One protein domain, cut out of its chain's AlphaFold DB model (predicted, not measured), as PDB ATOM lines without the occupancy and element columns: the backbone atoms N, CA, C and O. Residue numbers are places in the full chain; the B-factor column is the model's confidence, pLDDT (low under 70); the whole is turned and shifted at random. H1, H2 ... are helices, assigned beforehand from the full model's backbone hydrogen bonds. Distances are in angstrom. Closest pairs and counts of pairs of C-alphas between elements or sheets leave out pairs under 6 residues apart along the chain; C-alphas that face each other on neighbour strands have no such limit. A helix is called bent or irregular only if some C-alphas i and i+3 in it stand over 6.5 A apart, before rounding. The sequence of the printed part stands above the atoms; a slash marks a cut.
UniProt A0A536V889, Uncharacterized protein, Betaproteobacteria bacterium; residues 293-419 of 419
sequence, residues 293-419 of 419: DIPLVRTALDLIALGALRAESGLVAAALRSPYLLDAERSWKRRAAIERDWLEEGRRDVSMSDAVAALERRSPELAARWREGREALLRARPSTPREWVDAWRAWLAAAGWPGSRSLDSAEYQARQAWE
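What this domain is: This is residues 293 to 419 of the 419 residues of an uncharacterized protein of Betaproteobacteria bacterium (UniProt A0A536V889). H5 folds back on both H4 and H6 in a zigzag of three helices, and H1 crosses H6 near the middle of the domain. The hairpin of H2 and H3 packs on H1 through H2 and on H4 through H3, while H7 packs on residues 296 to 297 of H1. The printed part has 127 residues with seven named helices, H1 to H7 along the chain, and no named strand: all helix, packed part aligned, part crossed. It is compact, with a radius of gyration of the C-alphas of 14.2 A and spans of 40 by 35 by 25 A.

How they stand to each other: H5, residues 364 to 380, and H6, residues 385 to 399, form a hairpin at a shallow tilt of 15 degrees; their closest C-alphas, Gly 373 and Ala 398, are 5.1 A apart. H5 forms another with H4, residues 352 to 362, closest at C-alphas 359 and 367, 5.1 A. The hub H1, residues 295 to 308, touches H6 with residues 300 to 304 alone, about perpendicular at 75 degrees, closest at C-alphas 304 and 392, 6.6 A. H2, residues 313 to 320, touches H1, closest at C-alphas 299 and 319, 6.1 A. H3, residues 328 to 344, forms a hairpin with H2, closest at C-alphas 317 and 339, 5.3 A, and touches H4, closest at C-alphas 334 and 362, 5.7 A. H7, residues 409 to 418, touches H1, closest at C-alphas 296 and 411, 6.8 A; H6 and H7 are apart. Every O i to N i+4 pair is within hydrogen-bond range in H1, H2, H5, H6 and H7, against 7 of 13 in H3 and 5 of 7 in H4.

Where its parts are: H5 is 24.3 A long, H3 23.7 A, H6 20.6 A and H1 20.1 A. H3 is irregular, with C-alphas 330 and 333 7.5 A apart. H1 begins at C-alpha 295 (24.736, -5.723, 0.719); H7 ends at C-alpha 418 (16.017, -9.916, -6.594).

The domain as a whole: The C-alphas farthest apart, of Glu 344 and Thr 384, are 41.2 A apart. The printed part has no cut and no long link, and no printed residue is under 70 in pLDDT.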
ATOM      1  N   ASP A 293      19.251  -2.045  -0.408       87.06
ATOM      2  CA  ASP A 293      20.231  -1.754   0.642       87.06
ATOM      3  C   ASP A 293      20.846  -3.033   1.233       87.06
ATOM      4  O   ASP A 293      21.844  -2.962   1.953       87.06
ATOM      5  N   ILE A 294      20.292  -4.215   0.925       89.06
ATOM      6  CA  ILE A 294      20.906  -5.491   1.312       89.06
ATOM      7  C   ILE A 294      22.263  -5.598   0.597       89.06
ATOM      8  O   ILE A 294      22.283  -5.524  -0.632       89.06
ATOM      9  N   PRO A 295      23.393  -5.818   1.304       89.94
ATOM     10  CA  PRO A 295      24.736  -5.723   0.719       89.94
ATOM     11  C   PRO A 295      24.951  -6.546  -0.563       89.94
ATOM     12  O   PRO A 295      25.616  -6.084  -1.495       89.94
ATOM     13  N   LEU A 296      24.340  -7.732  -0.635       92.38
ATOM     14  CA  LEU A 296      24.336  -8.594  -1.818       92.38
ATOM     15  C   LEU A 296      23.735  -7.893  -3.048       92.38
ATOM     16  O   LEU A 296      24.347  -7.874  -4.117       92.38
ATOM     17  N   VAL A 297      22.540  -7.320  -2.888       93.75
ATOM     18  CA  VAL A 297      21.789  -6.648  -3.957       93.75
ATOM     19  C   VAL A 297      22.392  -5.285  -4.262       93.75
ATOM     20  O   VAL A 297      22.555  -4.937  -5.429       93.75
ATOM     21  N   ARG A 298      22.809  -4.543  -3.232       91.88
ATOM     22  CA  ARG A 298      23.524  -3.277  -3.387       91.88
ATOM     23  C   ARG A 298      24.758  -3.442  -4.265       91.88
ATOM     24  O   ARG A 298      24.931  -2.688  -5.212       91.88
ATOM     25  N   THR A 299      25.556  -4.487  -4.023       92.25
ATOM     26  CA  THR A 299      26.721  -4.791  -4.869       92.25
ATOM     27  C   THR A 299      26.307  -5.025  -6.323       92.25
ATOM     28  O   THR A 299      26.971  -4.529  -7.227       92.25
ATOM     29  N   ALA A 300      25.212  -5.750  -6.577       93.19
ATOM     30  CA  ALA A 300      24.727  -5.956  -7.941       93.19
ATOM     31  C   ALA A 300      24.336  -4.629  -8.615       93.19
ATOM     32  O   ALA A 300      24.733  -4.372  -9.751       93.19
ATOM     33  N   LEU A 301      23.612  -3.762  -7.905       91.88
ATOM     34  CA  LEU A 301      23.220  -2.439  -8.396       91.88
ATOM     35  C   LEU A 301      24.432  -1.536  -8.661       91.88
ATOM     36  O   LEU A 301      24.483  -0.901  -9.713       91.88
ATOM     37  N   ASP A 302      25.423  -1.525  -7.766       90.62
ATOM     38  CA  ASP A 302      26.660  -0.753  -7.926       90.62
ATOM     39  C   ASP A 302      27.445  -1.214  -9.167       90.62
ATOM     40  O   ASP A 302      27.934  -0.393  -9.946       90.62
ATOM     41  N   LEU A 303      27.511  -2.529  -9.411       90.62
ATOM     42  CA  LEU A 303      28.135  -3.091 -10.613       90.62
ATOM     43  C   LEU A 303      27.361  -2.727 -11.884       90.62
ATOM     44  O   LEU A 303      27.982  -2.397 -12.896       90.62
ATOM     45  N   ILE A 304      26.027  -2.784 -11.863       90.50
ATOM     46  CA  ILE A 304      25.191  -2.364 -12.999       90.50
ATOM     47  C   ILE A 304      25.409  -0.876 -13.294       90.50
ATOM     48  O   ILE A 304      25.626  -0.506 -14.449       90.50
ATOM     49  N   ALA A 305      25.402  -0.031 -12.261       87.81
ATOM     50  CA  ALA A 305      25.603   1.407 -12.392       87.81
ATOM     51  C   ALA A 305      26.981   1.735 -12.985       87.81
ATOM     52  O   ALA A 305      27.063   2.524 -13.927       87.81
ATOM     53  N   LEU A 306      28.044   1.076 -12.508       86.94
ATOM     54  CA  LEU A 306      29.398   1.232 -13.046       86.94
ATOM     55  C   LEU A 306      29.496   0.830 -14.525       86.94
ATOM     56  O   LEU A 306      30.256   1.434 -15.279       86.94
ATOM     57  N   GLY A 307      28.718  -0.170 -14.953       81.69
ATOM     58  CA  GLY A 307      28.668  -0.611 -16.347       81.69
ATOM     59  C   GLY A 307      28.095   0.433 -17.314       81.69
ATOM     60  O   GLY A 307      28.392   0.373 -18.506       81.69
ATOM     61  N   ALA A 308      27.309   1.393 -16.816       74.81
ATOM     62  CA  ALA A 308      26.602   2.385 -17.630       74.81
ATOM     63  C   ALA A 308      27.082   3.832 -17.421       74.81
ATOM     64  O   ALA A 308      26.952   4.652 -18.329       74.81
ATOM     65  N   LEU A 309      27.616   4.164 -16.244       79.25
ATOM     66  CA  LEU A 309      27.909   5.537 -15.827       79.25
ATOM     67  C   LEU A 309      29.319   5.664 -15.240       79.25
ATOM     68  O   LEU A 309      29.950   4.688 -14.833       79.25
ATOM     69  N   ARG A 310      29.810   6.906 -15.165       87.19
ATOM     70  CA  ARG A 310      30.908   7.241 -14.250       87.19
ATOM     71  C   ARG A 310      30.342   7.318 -12.834       87.19
ATOM     72  O   ARG A 310      29.224   7.795 -12.652       87.19
ATOM     73  N   ALA A 311      31.110   6.858 -11.859       86.62
ATOM     74  CA  ALA A 311      30.716   6.870 -10.458       86.62
ATOM     75  C   ALA A 311      31.858   7.382  -9.578       86.62
ATOM     76  O   ALA A 311      33.029   7.316  -9.963       86.62
ATOM     77  N   GLU A 312      31.502   7.867  -8.391       89.50
ATOM     78  CA  GLU A 312      32.462   8.351  -7.405       89.50
ATOM     79  C   GLU A 312      33.466   7.248  -7.049       89.50
ATOM     80  O   GLU A 312      33.096   6.101  -6.768       89.50
ATOM     81  N   SER A 313      34.752   7.595  -7.050       90.06
ATOM     82  CA  SER A 313      35.856   6.650  -6.874       90.06
ATOM     83  C   SER A 313      35.754   5.857  -5.570       90.06
ATOM     84  O   SER A 313      36.037   4.660  -5.576       90.06
ATOM     85  N   GLY A 314      35.271   6.473  -4.484       88.94
ATOM     86  CA  GLY A 314      35.048   5.806  -3.197       88.94
ATOM     87  C   GLY A 314      33.986   4.703  -3.261       88.94
ATOM     88  O   GLY A 314      34.215   3.590  -2.781       88.94
ATOM     89  N   LEU A 315      32.851   4.963  -3.923       87.62
ATOM     90  CA  LEU A 315      31.788   3.966  -4.102       87.62
ATOM     91  C   LEU A 315      32.268   2.793  -4.956       87.62
ATOM     92  O   LEU A 315      32.065   1.631  -4.604       87.62
ATOM     93  N   VAL A 316      32.977   3.087  -6.047       90.56
ATOM     94  CA  VAL A 316      33.524   2.047  -6.921       90.56
ATOM     95  C   VAL A 316      34.592   1.234  -6.193       90.56
ATOM     96  O   VAL A 316      34.583   0.007  -6.262       90.56
ATOM     97  N   ALA A 317      35.478   1.876  -5.434       90.88
ATOM     98  CA  ALA A 317      36.488   1.178  -4.649       90.88
ATOM     99  C   ALA A 317      35.871   0.288  -3.555       90.88
ATOM    100  O   ALA A 317      36.378  -0.805  -3.286       90.88
ATOM    101  N   ALA A 318      34.765   0.711  -2.936       89.75
ATOM    102  CA  ALA A 318      33.989  -0.131  -2.029       89.75
ATOM    103  C   ALA A 318      33.407  -1.359  -2.753       89.75
ATOM    104  O   ALA A 318      33.598  -2.482  -2.284       89.75
ATOM    105  N   ALA A 319      32.802  -1.176  -3.933       89.44
ATOM    106  CA  ALA A 319      32.271  -2.276  -4.738       89.44
ATOM    107  C   ALA A 319      33.364  -3.274  -5.162       89.44
ATOM    108  O   ALA A 319      33.171  -4.484  -5.054       89.44
ATOM    109  N   LEU A 320      34.555  -2.798  -5.552       89.94
ATOM    110  CA  LEU A 320      35.701  -3.649  -5.909       89.94
ATOM    111  C   LEU A 320      36.218  -4.500  -4.737       89.94
ATOM    112  O   LEU A 320      36.821  -5.554  -4.950       89.94
ATOM    113  N   ARG A 321      35.975  -4.071  -3.497       89.62
ATOM    114  CA  ARG A 321      36.302  -4.813  -2.270       89.62
ATOM    115  C   ARG A 321      35.166  -5.708  -1.774       89.62
ATOM    116  O   ARG A 321      35.338  -6.372  -0.755       89.62
ATOM    117  N   SER A 322      34.024  -5.714  -2.460       90.88
ATOM    118  CA  SER A 322      32.828  -6.407  -1.999       90.88
ATOM    119  C   SER A 322      33.078  -7.909  -1.786       90.88
ATOM    120  O   SER A 322      33.701  -8.552  -2.642       90.88
ATOM    121  N   PRO A 323      32.563  -8.502  -0.687       90.25
ATOM    122  CA  PRO A 323      32.640  -9.945  -0.447       90.25
ATOM    123  C   PRO A 323      31.841 -10.761  -1.474       90.25
ATOM    124  O   PRO A 323      32.006 -11.976  -1.549       90.25
ATOM    125  N   TYR A 324      30.994 -10.101  -2.270       92.69
ATOM    126  CA  TYR A 324      30.170 -10.707  -3.317       92.69
ATOM    127  C   TYR A 324      30.838 -10.681  -4.698       92.69
ATOM    128  O   TYR A 324      30.163 -10.815  -5.714       92.69
ATOM    129  N   LEU A 325      32.157 -10.479  -4.752       90.88
ATOM    130  CA  LEU A 325      32.960 -10.645  -5.960       90.88
ATOM    131  C   LEU A 325      33.767 -11.941  -5.904       90.88
ATOM    132  O   LEU A 325      34.058 -12.486  -4.837       90.88
ATOM    133  N   LEU A 326      34.180 -12.416  -7.077       87.69
ATOM    134  CA  LEU A 326      35.047 -13.584  -7.199       87.69
ATOM    135  C   LEU A 326      36.317 -13.406  -6.352       87.69
ATOM    136  O   LEU A 326      36.955 -12.351  -6.412       87.69
ATOM    137  N   ASP A 327      36.695 -14.441  -5.597       83.81
ATOM    138  CA  ASP A 327      37.937 -14.497  -4.811       83.81
ATOM    139  C   ASP A 327      38.099 -13.362  -3.775       83.81
ATOM    140  O   ASP A 327      39.212 -12.968  -3.416       83.81
ATOM    141  N   ALA A 328      36.988 -12.799  -3.287       83.31
ATOM    142  CA  ALA A 328      37.020 -11.646  -2.388       83.31
ATOM    143  C   ALA A 328      37.870 -11.881  -1.125       83.31
ATOM    144  O   ALA A 328      38.636 -11.000  -0.741       83.31
ATOM    145  N   GLU A 329      37.819 -13.075  -0.527       81.94
ATOM    146  CA  GLU A 329      38.581 -13.402   0.689       81.94
ATOM    147  C   GLU A 329      40.102 -13.321   0.493       81.94
ATOM    148  O   GLU A 329      40.818 -12.820   1.363       81.94
ATOM    149  N   ARG A 330      40.616 -13.771  -0.660       82.94
ATOM    150  CA  ARG A 330      42.062 -13.776  -0.938       82.94
ATOM    151  C   ARG A 330      42.535 -12.458  -1.541       82.94
ATOM    152  O   ARG A 330      43.668 -12.033  -1.300       82.94
ATOM    153  N   SER A 331      41.668 -11.794  -2.302       83.81
ATOM    154  CA  SER A 331      42.011 -10.606  -3.083       83.81
ATOM    155  C   SER A 331      41.645  -9.276  -2.407       83.81
ATOM    156  O   SER A 331      42.138  -8.235  -2.847       83.81
ATOM    157  N   TRP A 332      40.873  -9.278  -1.310       82.44
ATOM    158  CA  TRP A 332      40.436  -8.078  -0.567       82.44
ATOM    159  C   TRP A 332      41.576  -7.080  -0.307       82.44
ATOM    160  O   TRP A 332      41.491  -5.920  -0.712       82.44
ATOM    161  N   LYS A 333      42.687  -7.540   0.294       85.19
ATOM    162  CA  LYS A 333      43.824  -6.667   0.651       85.19
ATOM    163  C   LYS A 333      44.462  -6.029  -0.583       85.19
ATOM    164  O   LYS A 333      44.866  -4.872  -0.539       85.19
ATOM    165  N   ARG A 334      44.552  -6.779  -1.688       88.25
ATOM    166  CA  ARG A 334      45.129  -6.294  -2.953       88.25
ATOM    167  C   ARG A 334      44.217  -5.267  -3.616       88.25
ATOM    168  O   ARG A 334      44.712  -4.272  -4.134       88.25
ATOM    169  N   ARG A 335      42.899  -5.485  -3.570       90.12
ATOM    170  CA  ARG A 335      41.899  -4.561  -4.126       90.12
ATOM    171  C   ARG A 335      41.751  -3.291  -3.293       90.12
ATOM    172  O   ARG A 335      41.511  -2.238  -3.864       90.12
ATOM    173  N   ALA A 336      41.997  -3.342  -1.982       88.19
ATOM    174  CA  ALA A 336      42.002  -2.145  -1.138       88.19
ATOM    175  C   ALA A 336      43.065  -1.107  -1.528       88.19
ATOM    176  O   ALA A 336      42.854   0.083  -1.319       88.19
ATOM    177  N   ALA A 337      44.163  -1.525  -2.166       91.19
ATOM    178  CA  ALA A 337      45.154  -0.593  -2.697       91.19
ATOM    179  C   ALA A 337      44.607   0.299  -3.829       91.19
ATOM    180  O   ALA A 337      45.144   1.379  -4.039       91.19
ATOM    181  N   ILE A 338      43.545  -0.117  -4.532       92.81
ATOM    182  CA  ILE A 338      42.962   0.639  -5.655       92.81
ATOM    183  C   ILE A 338      42.409   1.990  -5.187       92.81
ATOM    184  O   ILE A 338      42.620   2.994  -5.858       92.81
ATOM    185  N   GLU A 339      41.749   2.022  -4.025       92.94
ATOM    186  CA  GLU A 339      41.219   3.259  -3.438       92.94
ATOM    187  C   GLU A 339      42.335   4.275  -3.193       92.94
ATOM    188  O   GLU A 339      42.235   5.426  -3.608       92.94
ATOM    189  N   ARG A 340      43.430   3.821  -2.573       90.44
ATOM    190  CA  ARG A 340      44.602   4.657  -2.308       90.44
ATOM    191  C   ARG A 340      45.209   5.180  -3.609       90.44
ATOM    192  O   ARG A 340      45.432   6.378  -3.712       90.44
ATOM    193  N   ASP A 341      45.436   4.300  -4.587       91.69
ATOM    194  CA  ASP A 341      46.031   4.675  -5.872       91.69
ATOM    195  C   ASP A 341      45.165   5.761  -6.570       91.69
ATOM    196  O   ASP A 341      45.687   6.742  -7.090       91.69
ATOM    197  N   TRP A 342      43.829   5.661  -6.515       94.06
ATOM    198  CA  TRP A 342      42.931   6.690  -7.065       94.06
ATOM    199  C   TRP A 342      42.922   8.007  -6.287       94.06
ATOM    200  O   TRP A 342      42.830   9.066  -6.912       94.06
ATOM    201  N   LEU A 343      43.020   7.961  -4.956       91.56
ATOM    202  CA  LEU A 343      43.117   9.161  -4.123       91.56
ATOM    203  C   LEU A 343      44.433   9.911  -4.368       91.56
ATOM    204  O   LEU A 343      44.413  11.133  -4.503       91.56
ATOM    205  N   GLU A 344      45.553   9.193  -4.487       93.12
ATOM    206  CA  GLU A 344      46.868   9.763  -4.821       93.12
ATOM    207  C   GLU A 344      46.882  10.391  -6.225       93.12
ATOM    208  O   GLU A 344      47.479  11.445  -6.430       93.12
ATOM    209  N   GLU A 345      46.163   9.792  -7.179       92.25
ATOM    210  CA  GLU A 345      45.968  10.327  -8.533       92.25
ATOM    211  C   GLU A 345      44.921  11.466  -8.600       92.25
ATOM    212  O   GLU A 345      44.696  12.035  -9.670       92.25
ATOM    213  N   GLY A 346      44.251  11.805  -7.491       90.75
ATOM    214  CA  GLY A 346      43.231  12.859  -7.437       90.75
ATOM    215  C   GLY A 346      41.938  12.536  -8.199       90.75
ATOM    216  O   GLY A 346      41.197  13.447  -8.580       90.75
ATOM    217  N   ARG A 347      41.643  11.252  -8.443       89.25
ATOM    218  CA  ARG A 347      40.453  10.829  -9.197       89.25
ATOM    219  C   ARG A 347      39.196  10.895  -8.334       89.25
ATOM    220  O   ARG A 347      39.028  10.110  -7.400       89.25
ATOM    221  N   ARG A 348      38.270  11.782  -8.703       88.56
ATOM    222  CA  ARG A 348      36.937  11.871  -8.079       88.56
ATOM    223  C   ARG A 348      35.930  10.912  -8.699       88.56
ATOM    224  O   ARG A 348      35.234  10.222  -7.971       88.56
ATOM    225  N   ASP A 349      35.925  10.810 -10.026       90.81
ATOM    226  CA  ASP A 349      35.003   9.955 -10.771       90.81
ATOM    227  C   ASP A 349      35.761   8.957 -11.635       90.81
ATOM    228  O   ASP A 349      36.675   9.327 -12.382       90.81
ATOM    229  N   VAL A 350      35.333   7.701 -11.602       91.50
ATOM    230  CA  VAL A 350      35.935   6.605 -12.362       91.50
ATOM    231  C   VAL A 350      34.899   5.937 -13.256       91.50
ATOM    232  O   VAL A 350      33.717   5.841 -12.930       91.50
ATOM    233  N   SER A 351      35.350   5.503 -14.427       91.88
ATOM    234  CA  SER A 351      34.559   4.709 -15.362       91.88
ATOM    235  C   SER A 351      34.820   3.214 -15.185       91.88
ATOM    236  O   SER A 351      35.815   2.802 -14.584       91.88
ATOM    237  N   MET A 352      33.989   2.387 -15.817       90.00
ATOM    238  CA  MET A 352      34.250   0.955 -15.963       90.00
ATOM    239  C   MET A 352      35.651   0.655 -16.534       90.00
ATOM    240  O   MET A 352      36.317  -0.280 -16.101       90.00
ATOM    241  N   SER A 353      36.132   1.457 -17.489       90.56
ATOM    242  CA  SER A 353      37.479   1.300 -18.058       90.56
ATOM    243  C   SER A 353      38.580   1.543 -17.026       90.56
ATOM    244  O   SER A 353      39.553   0.795 -16.985       90.56
ATOM    245  N   ASP A 354      38.404   2.554 -16.174       92.50
ATOM    246  CA  ASP A 354      39.342   2.866 -15.095       92.50
ATOM    247  C   ASP A 354      39.371   1.743 -14.050       92.50
ATOM    248  O   ASP A 354      40.442   1.351 -13.585       92.50
ATOM    249  N   ALA A 355      38.202   1.184 -13.722       92.44
ATOM    250  CA  ALA A 355      38.079   0.043 -12.820       92.44
ATOM    251  C   ALA A 355      38.766  -1.214 -13.380       92.44
ATOM    252  O   ALA A 355      39.511  -1.872 -12.654       92.44
ATOM    253  N   VAL A 356      38.591  -1.516 -14.673       93.12
ATOM    254  CA  VAL A 356      39.290  -2.629 -15.340       93.12
ATOM    255  C   VAL A 356      40.806  -2.428 -15.290       93.12
ATOM    256  O   VAL A 356      41.509  -3.336 -14.856       93.12
ATOM    257  N   ALA A 357      41.314  -1.244 -15.643       92.81
ATOM    258  CA  ALA A 357      42.751  -0.952 -15.605       92.81
ATOM    259  C   ALA A 357      43.338  -1.059 -14.183       92.81
ATOM    260  O   ALA A 357      44.443  -1.566 -13.980       92.81
ATOM    261  N   ALA A 358      42.590  -0.626 -13.163       92.19
ATOM    262  CA  ALA A 358      42.999  -0.792 -11.773       92.19
ATOM    263  C   ALA A 358      43.027  -2.271 -11.350       92.19
ATOM    264  O   ALA A 358      43.967  -2.705 -10.676       92.19
ATOM    265  N   LEU A 359      42.027  -3.052 -11.776       92.62
ATOM    266  CA  LEU A 359      41.960  -4.491 -11.533       92.62
ATOM    267  C   LEU A 359      43.080  -5.250 -12.248       92.62
ATOM    268  O   LEU A 359      43.618  -6.175 -11.651       92.62
ATOM    269  N   GLU A 360      43.502  -4.864 -13.454       92.62
ATOM    270  CA  GLU A 360      44.603  -5.533 -14.175       92.62
ATOM    271  C   GLU A 360      45.884  -5.611 -13.333       92.62
ATOM    272  O   GLU A 360      46.560  -6.638 -13.316       92.62
ATOM    273  N   ARG A 361      46.180  -4.555 -12.564       87.38
ATOM    274  CA  ARG A 361      47.370  -4.487 -11.703       87.38
ATOM    275  C   ARG A 361      47.274  -5.360 -10.448       87.38
ATOM    276  O   ARG A 361      48.301  -5.656  -9.838       87.38
ATOM    277  N   ARG A 362      46.064  -5.702  -9.987       88.06
ATOM    278  CA  ARG A 362      45.827  -6.248  -8.630       88.06
ATOM    279  C   ARG A 362      45.060  -7.578  -8.599       88.06
ATOM    280  O   ARG A 362      45.211  -8.328  -7.636       88.06
ATOM    281  N   SER A 363      44.237  -7.852  -9.608       89.31
ATOM    282  CA  SER A 363      43.365  -9.025  -9.775       89.31
ATOM    283  C   SER A 363      43.115  -9.271 -11.281       89.31
ATOM    284  O   SER A 363      42.019  -8.998 -11.785       89.31
ATOM    285  N   PRO A 364      44.137  -9.734 -12.026       89.38
ATOM    286  CA  PRO A 364      44.093  -9.830 -13.487       89.38
ATOM    287  C   PRO A 364      43.007 -10.784 -14.002       89.38
ATOM    288  O   PRO A 364      42.414 -10.524 -15.050       89.38
ATOM    289  N   GLU A 365      42.679 -11.843 -13.258       88.81
ATOM    290  CA  GLU A 365      41.612 -12.786 -13.606       88.81
ATOM    291  C   GLU A 365      40.241 -12.102 -13.592       88.81
ATOM    292  O   GLU A 365      39.436 -12.282 -14.508       88.81
ATOM    293  N   LEU A 366      39.980 -11.271 -12.576       90.38
ATOM    294  CA  LEU A 366      38.742 -10.501 -12.492       90.38
ATOM    295  C   LEU A 366      38.699  -9.423 -13.580       90.38
ATOM    296  O   LEU A 366      37.665  -9.244 -14.220       90.38
ATOM    297  N   ALA A 367      39.829  -8.757 -13.834       92.50
ATOM    298  CA  ALA A 367      39.943  -7.753 -14.886       92.50
ATOM    299  C   ALA A 367      39.619  -8.322 -16.276       92.50
ATOM    300  O   ALA A 367      38.903  -7.685 -17.050       92.50
ATOM    301  N   ALA A 368      40.100  -9.532 -16.583       91.81
ATOM    302  CA  ALA A 368      39.809 -10.213 -17.842       91.81
ATOM    303  C   ALA A 368      38.305 -10.462 -18.022       91.81
ATOM    304  O   ALA A 368      37.746 -10.094 -19.056       91.81
ATOM    305  N   ARG A 369      37.636 -10.989 -16.989       91.94
ATOM    306  CA  ARG A 369      36.182 -11.215 -17.021       91.94
ATOM    307  C   ARG A 369      35.391  -9.914 -17.136       91.94
ATOM    308  O   ARG A 369      34.409  -9.850 -17.868       91.94
ATOM    309  N   TRP A 370      35.820  -8.868 -16.433       92.94
ATOM    310  CA  TRP A 370      35.188  -7.551 -16.493       92.94
ATOM    311  C   TRP A 370      35.311  -6.923 -17.885       92.94
ATOM    312  O   TRP A 370      34.357  -6.312 -18.366       92.94
ATOM    313  N   ARG A 371      36.453  -7.105 -18.560       91.56
ATOM    314  CA  ARG A 371      36.658  -6.648 -19.941       91.56
ATOM    315  C   ARG A 371      35.710  -7.354 -20.910       91.56
ATOM    316  O   ARG A 371      35.013  -6.680 -21.664       91.56
ATOM    317  N   GLU A 372      35.634  -8.682 -20.834       89.44
ATOM    318  CA  GLU A 372      34.735  -9.492 -21.667       89.44
ATOM    319  C   GLU A 372      33.258  -9.159 -21.404       89.44
ATOM    320  O   GLU A 372      32.492  -8.912 -22.337       89.44
ATOM    321  N   GLY A 373      32.866  -9.065 -20.130       89.31
ATOM    322  CA  GLY A 373      31.512  -8.695 -19.722       89.31
ATOM    323  C   GLY A 373      31.109  -7.305 -20.209       89.31
ATOM    324  O   GLY A 373      30.002  -7.127 -20.716       89.31
ATOM    325  N   ARG A 374      32.020  -6.325 -20.136       87.00
ATOM    326  CA  ARG A 374      31.796  -4.977 -20.680       87.00
ATOM    327  C   ARG A 374      31.567  -5.015 -22.187       87.00
ATOM    328  O   ARG A 374      30.654  -4.366 -22.688       87.00
ATOM    329  N   GLU A 375      32.388  -5.757 -22.924       86.50
ATOM    330  CA  GLU A 375      32.232  -5.893 -24.374       86.50
ATOM    331  C   GLU A 375      30.926  -6.595 -24.756       86.50
ATOM    332  O   GLU A 375      30.311  -6.240 -25.762       86.50
ATOM    333  N   ALA A 376      30.479  -7.577 -23.973       86.50
ATOM    334  CA  ALA A 376      29.172  -8.198 -24.156       86.50
ATOM    335  C   ALA A 376      28.032  -7.195 -23.905       86.50
ATOM    336  O   ALA A 376      27.134  -7.080 -24.738       86.50
ATOM    337  N   LEU A 377      28.110  -6.411 -22.824       84.69
ATOM    338  CA  LEU A 377      27.108  -5.397 -22.484       84.69
ATOM    339  C   LEU A 377      26.991  -4.317 -23.575       84.69
ATOM    340  O   LEU A 377      25.887  -3.974 -23.989       84.69
ATOM    341  N   LEU A 378      28.123  -3.834 -24.100       84.00
ATOM    342  CA  LEU A 378      28.150  -2.855 -25.195       84.00
ATOM    343  C   LEU A 378      27.586  -3.418 -26.510       84.00
ATOM    344  O   LEU A 378      26.976  -2.681 -27.289       84.00
ATOM    345  N   ARG A 379      27.778  -4.717 -26.773       84.88
ATOM    346  CA  ARG A 379      27.254  -5.390 -27.972       84.88
ATOM    347  C   ARG A 379      25.764  -5.703 -27.888       84.88
ATOM    348  O   ARG A 379      25.114  -5.711 -28.927       84.88
ATOM    349  N   ALA A 380      25.234  -5.940 -26.689       82.75
ATOM    350  CA  ALA A 380      23.868  -6.414 -26.488       82.75
ATOM    351  C   ALA A 380      22.785  -5.464 -27.036       82.75
ATOM    352  O   ALA A 380      21.711  -5.941 -27.379       82.75
ATOM    353  N   ARG A 381      23.058  -4.149 -27.131       82.69
ATOM    354  CA  ARG A 381      22.113  -3.101 -27.592       82.69
ATOM    355  C   ARG A 381      20.649  -3.353 -27.160       82.69
ATOM    356  O   ARG A 381      19.762  -3.377 -28.013       82.69
ATOM    357  N   PRO A 382      20.394  -3.559 -25.855       83.81
ATOM    358  CA  PRO A 382      19.071  -3.915 -25.359       83.81
ATOM    359  C   PRO A 382      18.051  -2.800 -25.621       83.81
ATOM    360  O   PRO A 382      18.314  -1.618 -25.396       83.81
ATOM    361  N   SER A 383      16.871  -3.197 -26.086       86.06
ATOM    362  CA  SER A 383      15.759  -2.325 -26.475       86.06
ATOM    363  C   SER A 383      14.497  -2.556 -25.641       86.06
ATOM    364  O   SER A 383      13.667  -1.657 -25.512       86.06
ATOM    365  N   THR A 384      14.366  -3.730 -25.017       89.31
ATOM    366  CA  THR A 384      13.243  -4.079 -24.134       89.31
ATOM    367  C   THR A 384      13.691  -4.270 -22.680       89.31
ATOM    368  O   THR A 384      14.861  -4.573 -22.429       89.31
ATOM    369  N   PRO A 385      12.782  -4.157 -21.688       86.56
ATOM    370  CA  PRO A 385      13.118  -4.430 -20.288       86.56
ATOM    371  C   PRO A 385      13.701  -5.830 -20.070       86.56
ATOM    372  O   PRO A 385      14.627  -5.998 -19.285       86.56
ATOM    373  N   ARG A 386      13.196  -6.834 -20.798       89.69
ATOM    374  CA  ARG A 386      13.702  -8.207 -20.722       89.69
ATOM    375  C   ARG A 386      15.140  -8.308 -21.227       89.69
ATOM    376  O   ARG A 386      15.970  -8.902 -20.552       89.69
ATOM    377  N   GLU A 387      15.442  -7.687 -22.363       91.19
ATOM    378  CA  GLU A 387      16.806  -7.653 -22.905       91.19
ATOM    379  C   GLU A 387      17.775  -6.935 -21.960       91.19
ATOM    380  O   GLU A 387      18.912  -7.375 -21.805       91.19
ATOM    381  N   TRP A 388      17.328  -5.871 -21.285       90.94
ATOM    382  CA  TRP A 388      18.117  -5.215 -20.239       90.94
ATOM    383  C   TRP A 388      18.393  -6.141 -19.055       90.94
ATOM    384  O   TRP A 388      19.537  -6.232 -18.615       90.94
ATOM    385  N   VAL A 389      17.381  -6.865 -18.569       90.75
ATOM    386  CA  VAL A 389      17.548  -7.852 -17.491       90.75
ATOM    387  C   VAL A 389      18.538  -8.943 -17.896       90.75
ATOM    388  O   VAL A 389      19.439  -9.261 -17.121       90.75
ATOM    389  N   ASP A 390      18.419  -9.484 -19.106       90.81
ATOM    390  CA  ASP A 390      19.319 -10.526 -19.605       90.81
ATOM    391  C   ASP A 390      20.758  -9.998 -19.757       90.81
ATOM    392  O   ASP A 390      21.715 -10.656 -19.339       90.81
ATOM    393  N   ALA A 391      20.921  -8.769 -20.258       91.69
ATOM    394  CA  ALA A 391      22.214  -8.102 -20.365       91.69
ATOM    395  C   ALA A 391      22.851  -7.839 -18.987       91.69
ATOM    396  O   ALA A 391      24.046  -8.084 -18.802       91.69
ATOM    397  N   TRP A 392      22.071  -7.401 -17.994       92.12
ATOM    398  CA  TRP A 392      22.552  -7.211 -16.623       92.12
ATOM    399  C   TRP A 392      22.885  -8.530 -15.933       92.12
ATOM    400  O   TRP A 392      23.902  -8.604 -15.250       92.12
ATOM    401  N   ARG A 393      22.099  -9.593 -16.137       91.94
ATOM    402  CA  ARG A 393      22.408 -10.934 -15.616       91.94
ATOM    403  C   ARG A 393      23.729 -11.455 -16.179       91.94
ATOM    404  O   ARG A 393      24.572 -11.927 -15.416       91.94
ATOM    405  N   ALA A 394      23.941 -11.310 -17.487       91.62
ATOM    406  CA  ALA A 394      25.204 -11.668 -18.130       91.62
ATOM    407  C   ALA A 394      26.376 -10.834 -17.587       91.62
ATOM    408  O   ALA A 394      27.430 -11.383 -17.263       91.62
ATOM    409  N   TRP A 395      26.176  -9.521 -17.425       92.38
ATOM    410  CA  TRP A 395      27.168  -8.620 -16.842       92.38
ATOM    411  C   TRP A 395      27.535  -9.010 -15.404       92.38
ATOM    412  O   TRP A 395      28.715  -9.165 -15.103       92.38
ATOM    413  N   LEU A 396      26.556  -9.244 -14.528       92.62
ATOM    414  CA  LEU A 396      26.789  -9.640 -13.135       92.62
ATOM    415  C   LEU A 396      27.525 -10.982 -13.030       92.62
ATOM    416  O   LEU A 396      28.469 -11.113 -12.246       92.62
ATOM    417  N   ALA A 397      27.151 -11.960 -13.860       92.00
ATOM    418  CA  ALA A 397      27.837 -13.248 -13.925       92.00
ATOM    419  C   ALA A 397      29.296 -13.096 -14.393       92.00
ATOM    420  O   ALA A 397      30.211 -13.694 -13.813       92.00
ATOM    421  N   ALA A 398      29.549 -12.260 -15.406       90.88
ATOM    422  CA  ALA A 398      30.903 -11.938 -15.848       90.88
ATOM    423  C   ALA A 398      31.690 -11.225 -14.738       90.88
ATOM    424  O   ALA A 398      32.814 -11.628 -14.429       90.88
ATOM    425  N   ALA A 399      31.066 -10.261 -14.057       89.69
ATOM    426  CA  ALA A 399      31.649  -9.515 -12.949       89.69
ATOM    427  C   ALA A 399      31.990 -10.389 -11.727       89.69
ATOM    428  O   ALA A 399      32.728  -9.947 -10.847       89.69
ATOM    429  N   GLY A 400      31.509 -11.635 -11.691       90.12
ATOM    430  CA  GLY A 400      31.793 -12.597 -10.632       90.12
ATOM    431  C   GLY A 400      30.865 -12.466  -9.430       90.12
ATOM    432  O   GLY A 400      31.224 -12.935  -8.354       90.12
ATOM    433  N   TRP A 401      29.700 -11.837  -9.600       93.00
ATOM    434  CA  TRP A 401      28.637 -11.795  -8.599       93.00
ATOM    435  C   TRP A 401      27.841 -13.117  -8.605       93.00
ATOM    436  O   TRP A 401      27.602 -13.661  -9.687       93.00
ATOM    437  N   PRO A 402      27.419 -13.665  -7.446       92.19
ATOM    438  CA  PRO A 402      27.514 -13.123  -6.082       92.19
ATOM    439  C   PRO A 402      28.764 -13.576  -5.299       92.19
ATOM    440  O   PRO A 402      28.726 -13.706  -4.076       92.19
ATOM    441  N   GLY A 403      29.878 -13.825  -5.988       88.31
ATOM    442  CA  GLY A 403      31.126 -14.288  -5.393       88.31
ATOM    443  C   GLY A 403      31.252 -15.809  -5.366       88.31
ATOM    444  O   GLY A 403      30.499 -16.533  -6.013       88.31
ATOM    445  N   SER A 404      32.266 -16.296  -4.647       83.81
ATOM    446  CA  SER A 404      32.623 -17.724  -4.575       83.81
ATOM    447  C   SER A 404      32.216 -18.414  -3.272       83.81
ATOM    448  O   SER A 404      32.415 -19.621  -3.140       83.81
ATOM    449  N   ARG A 405      31.693 -17.669  -2.294       86.94
ATOM    450  CA  ARG A 405      31.254 -18.222  -1.009       86.94
ATOM    451  C   ARG A 405      29.804 -18.692  -1.073       86.94
ATOM    452  O   ARG A 405      29.010 -18.171  -1.856       86.94
ATOM    453  N   SER A 406      29.447 -19.614  -0.187       86.19
ATOM    454  CA  SER A 406      28.045 -19.950   0.051       86.19
ATOM    455  C   SER A 406      27.308 -18.740   0.634       86.19
ATOM    456  O   SER A 406      27.838 -18.037   1.500       86.19
ATOM    457  N   LEU A 407      26.099 -18.493   0.133       87.25
ATOM    458  CA  LEU A 407      25.193 -17.489   0.686       87.25
ATOM    459  C   LEU A 407      24.558 -18.035   1.965       87.25
ATOM    460  O   LEU A 407      24.235 -19.223   2.031       87.25
ATOM    461  N   ASP A 408      24.373 -17.174   2.961       85.88
ATOM    462  CA  ASP A 408      23.560 -17.529   4.121       85.88
ATOM    463  C   ASP A 408      22.055 -17.531   3.771       85.88
ATOM    464  O   ASP A 408      21.640 -17.181   2.661       85.88
ATOM    465  N   SER A 409      21.209 -17.943   4.718       74.38
ATOM    466  CA  SER A 409      19.758 -18.026   4.511       74.38
ATOM    467  C   SER A 409      19.112 -16.680   4.159       74.38
ATOM    468  O   SER A 409      18.179 -16.643   3.354       74.38
ATOM    469  N   ALA A 410      19.577 -15.573   4.745       80.50
ATOM    470  CA  ALA A 410      19.023 -14.244   4.489       80.50
ATOM    471  C   ALA A 410      19.447 -13.730   3.105       80.50
ATOM    472  O   ALA A 410      18.645 -13.156   2.371       80.50
ATOM    473  N   GLU A 411      20.688 -13.994   2.717       87.00
ATOM    474  CA  GLU A 411      21.236 -13.675   1.404       87.00
ATOM    475  C   GLU A 411      20.603 -14.508   0.295       87.00
ATOM    476  O   GLU A 411      20.330 -13.982  -0.783       87.00
ATOM    477  N   TYR A 412      20.304 -15.780   0.559       85.62
ATOM    478  CA  TYR A 412      19.546 -16.618  -0.362       85.62
ATOM    479  C   TYR A 412      18.139 -16.054  -0.598       85.62
ATOM    480  O   TYR A 412      17.715 -15.917  -1.745       85.62
ATOM    481  N   GLN A 413      17.434 -15.650   0.465       83.31
ATOM    482  CA  GLN A 413      16.123 -15.001   0.347       83.31
ATOM    483  C   GLN A 413      16.207 -13.664  -0.399       83.31
ATOM    484  O   GLN A 413      15.356 -13.376  -1.241       83.31
ATOM    485  N   ALA A 414      17.240 -12.859  -0.137       87.38
ATOM    486  CA  ALA A 414      17.464 -11.600  -0.843       87.38
ATOM    487  C   ALA A 414      17.739 -11.823  -2.334       87.38
ATOM    488  O   ALA A 414      17.195 -11.107  -3.171       87.38
ATOM    489  N   ARG A 415      18.534 -12.843  -2.676       88.00
ATOM    490  CA  ARG A 415      18.778 -13.242  -4.063       88.00
ATOM    491  C   ARG A 415      17.488 -13.674  -4.750       88.00
ATOM    492  O   ARG A 415      17.216 -13.201  -5.844       88.00
ATOM    493  N   GLN A 416      16.690 -14.518  -4.101       87.81
ATOM    494  CA  GLN A 416      15.417 -14.984  -4.649       87.81
ATOM    495  C   GLN A 416      14.413 -13.838  -4.846       87.81
ATOM    496  O   GLN A 416      13.623 -13.876  -5.778       87.81
ATOM    497  N   ALA A 417      14.424 -12.829  -3.973       86.62
ATOM    498  CA  ALA A 417      13.586 -11.642  -4.128       86.62
ATOM    499  C   ALA A 417      14.085 -10.683  -5.227       86.62
ATOM    500  O   ALA A 417      13.306  -9.860  -5.705       86.62
ATOM    501  N   TRP A 418      15.377 -10.741  -5.566       88.19
ATOM    502  CA  TRP A 418      16.017  -9.916  -6.594       88.19
ATOM    503  C   TRP A 418      15.907 -10.511  -8.004       88.19
ATOM    504  O   TRP A 418      15.748  -9.757  -8.964       88.19
ATOM    505  N   GLU A 419      16.046 -11.834  -8.128       82.44
ATOM    506  CA  GLU A 419      15.950 -12.571  -9.399       82.44
ATOM    507  C   GLU A 419      14.528 -12.629  -9.958       82.44
ATOM    508  O   GLU A 419      14.437 -12.557 -11.213       82.44
TER     509      GLU A 419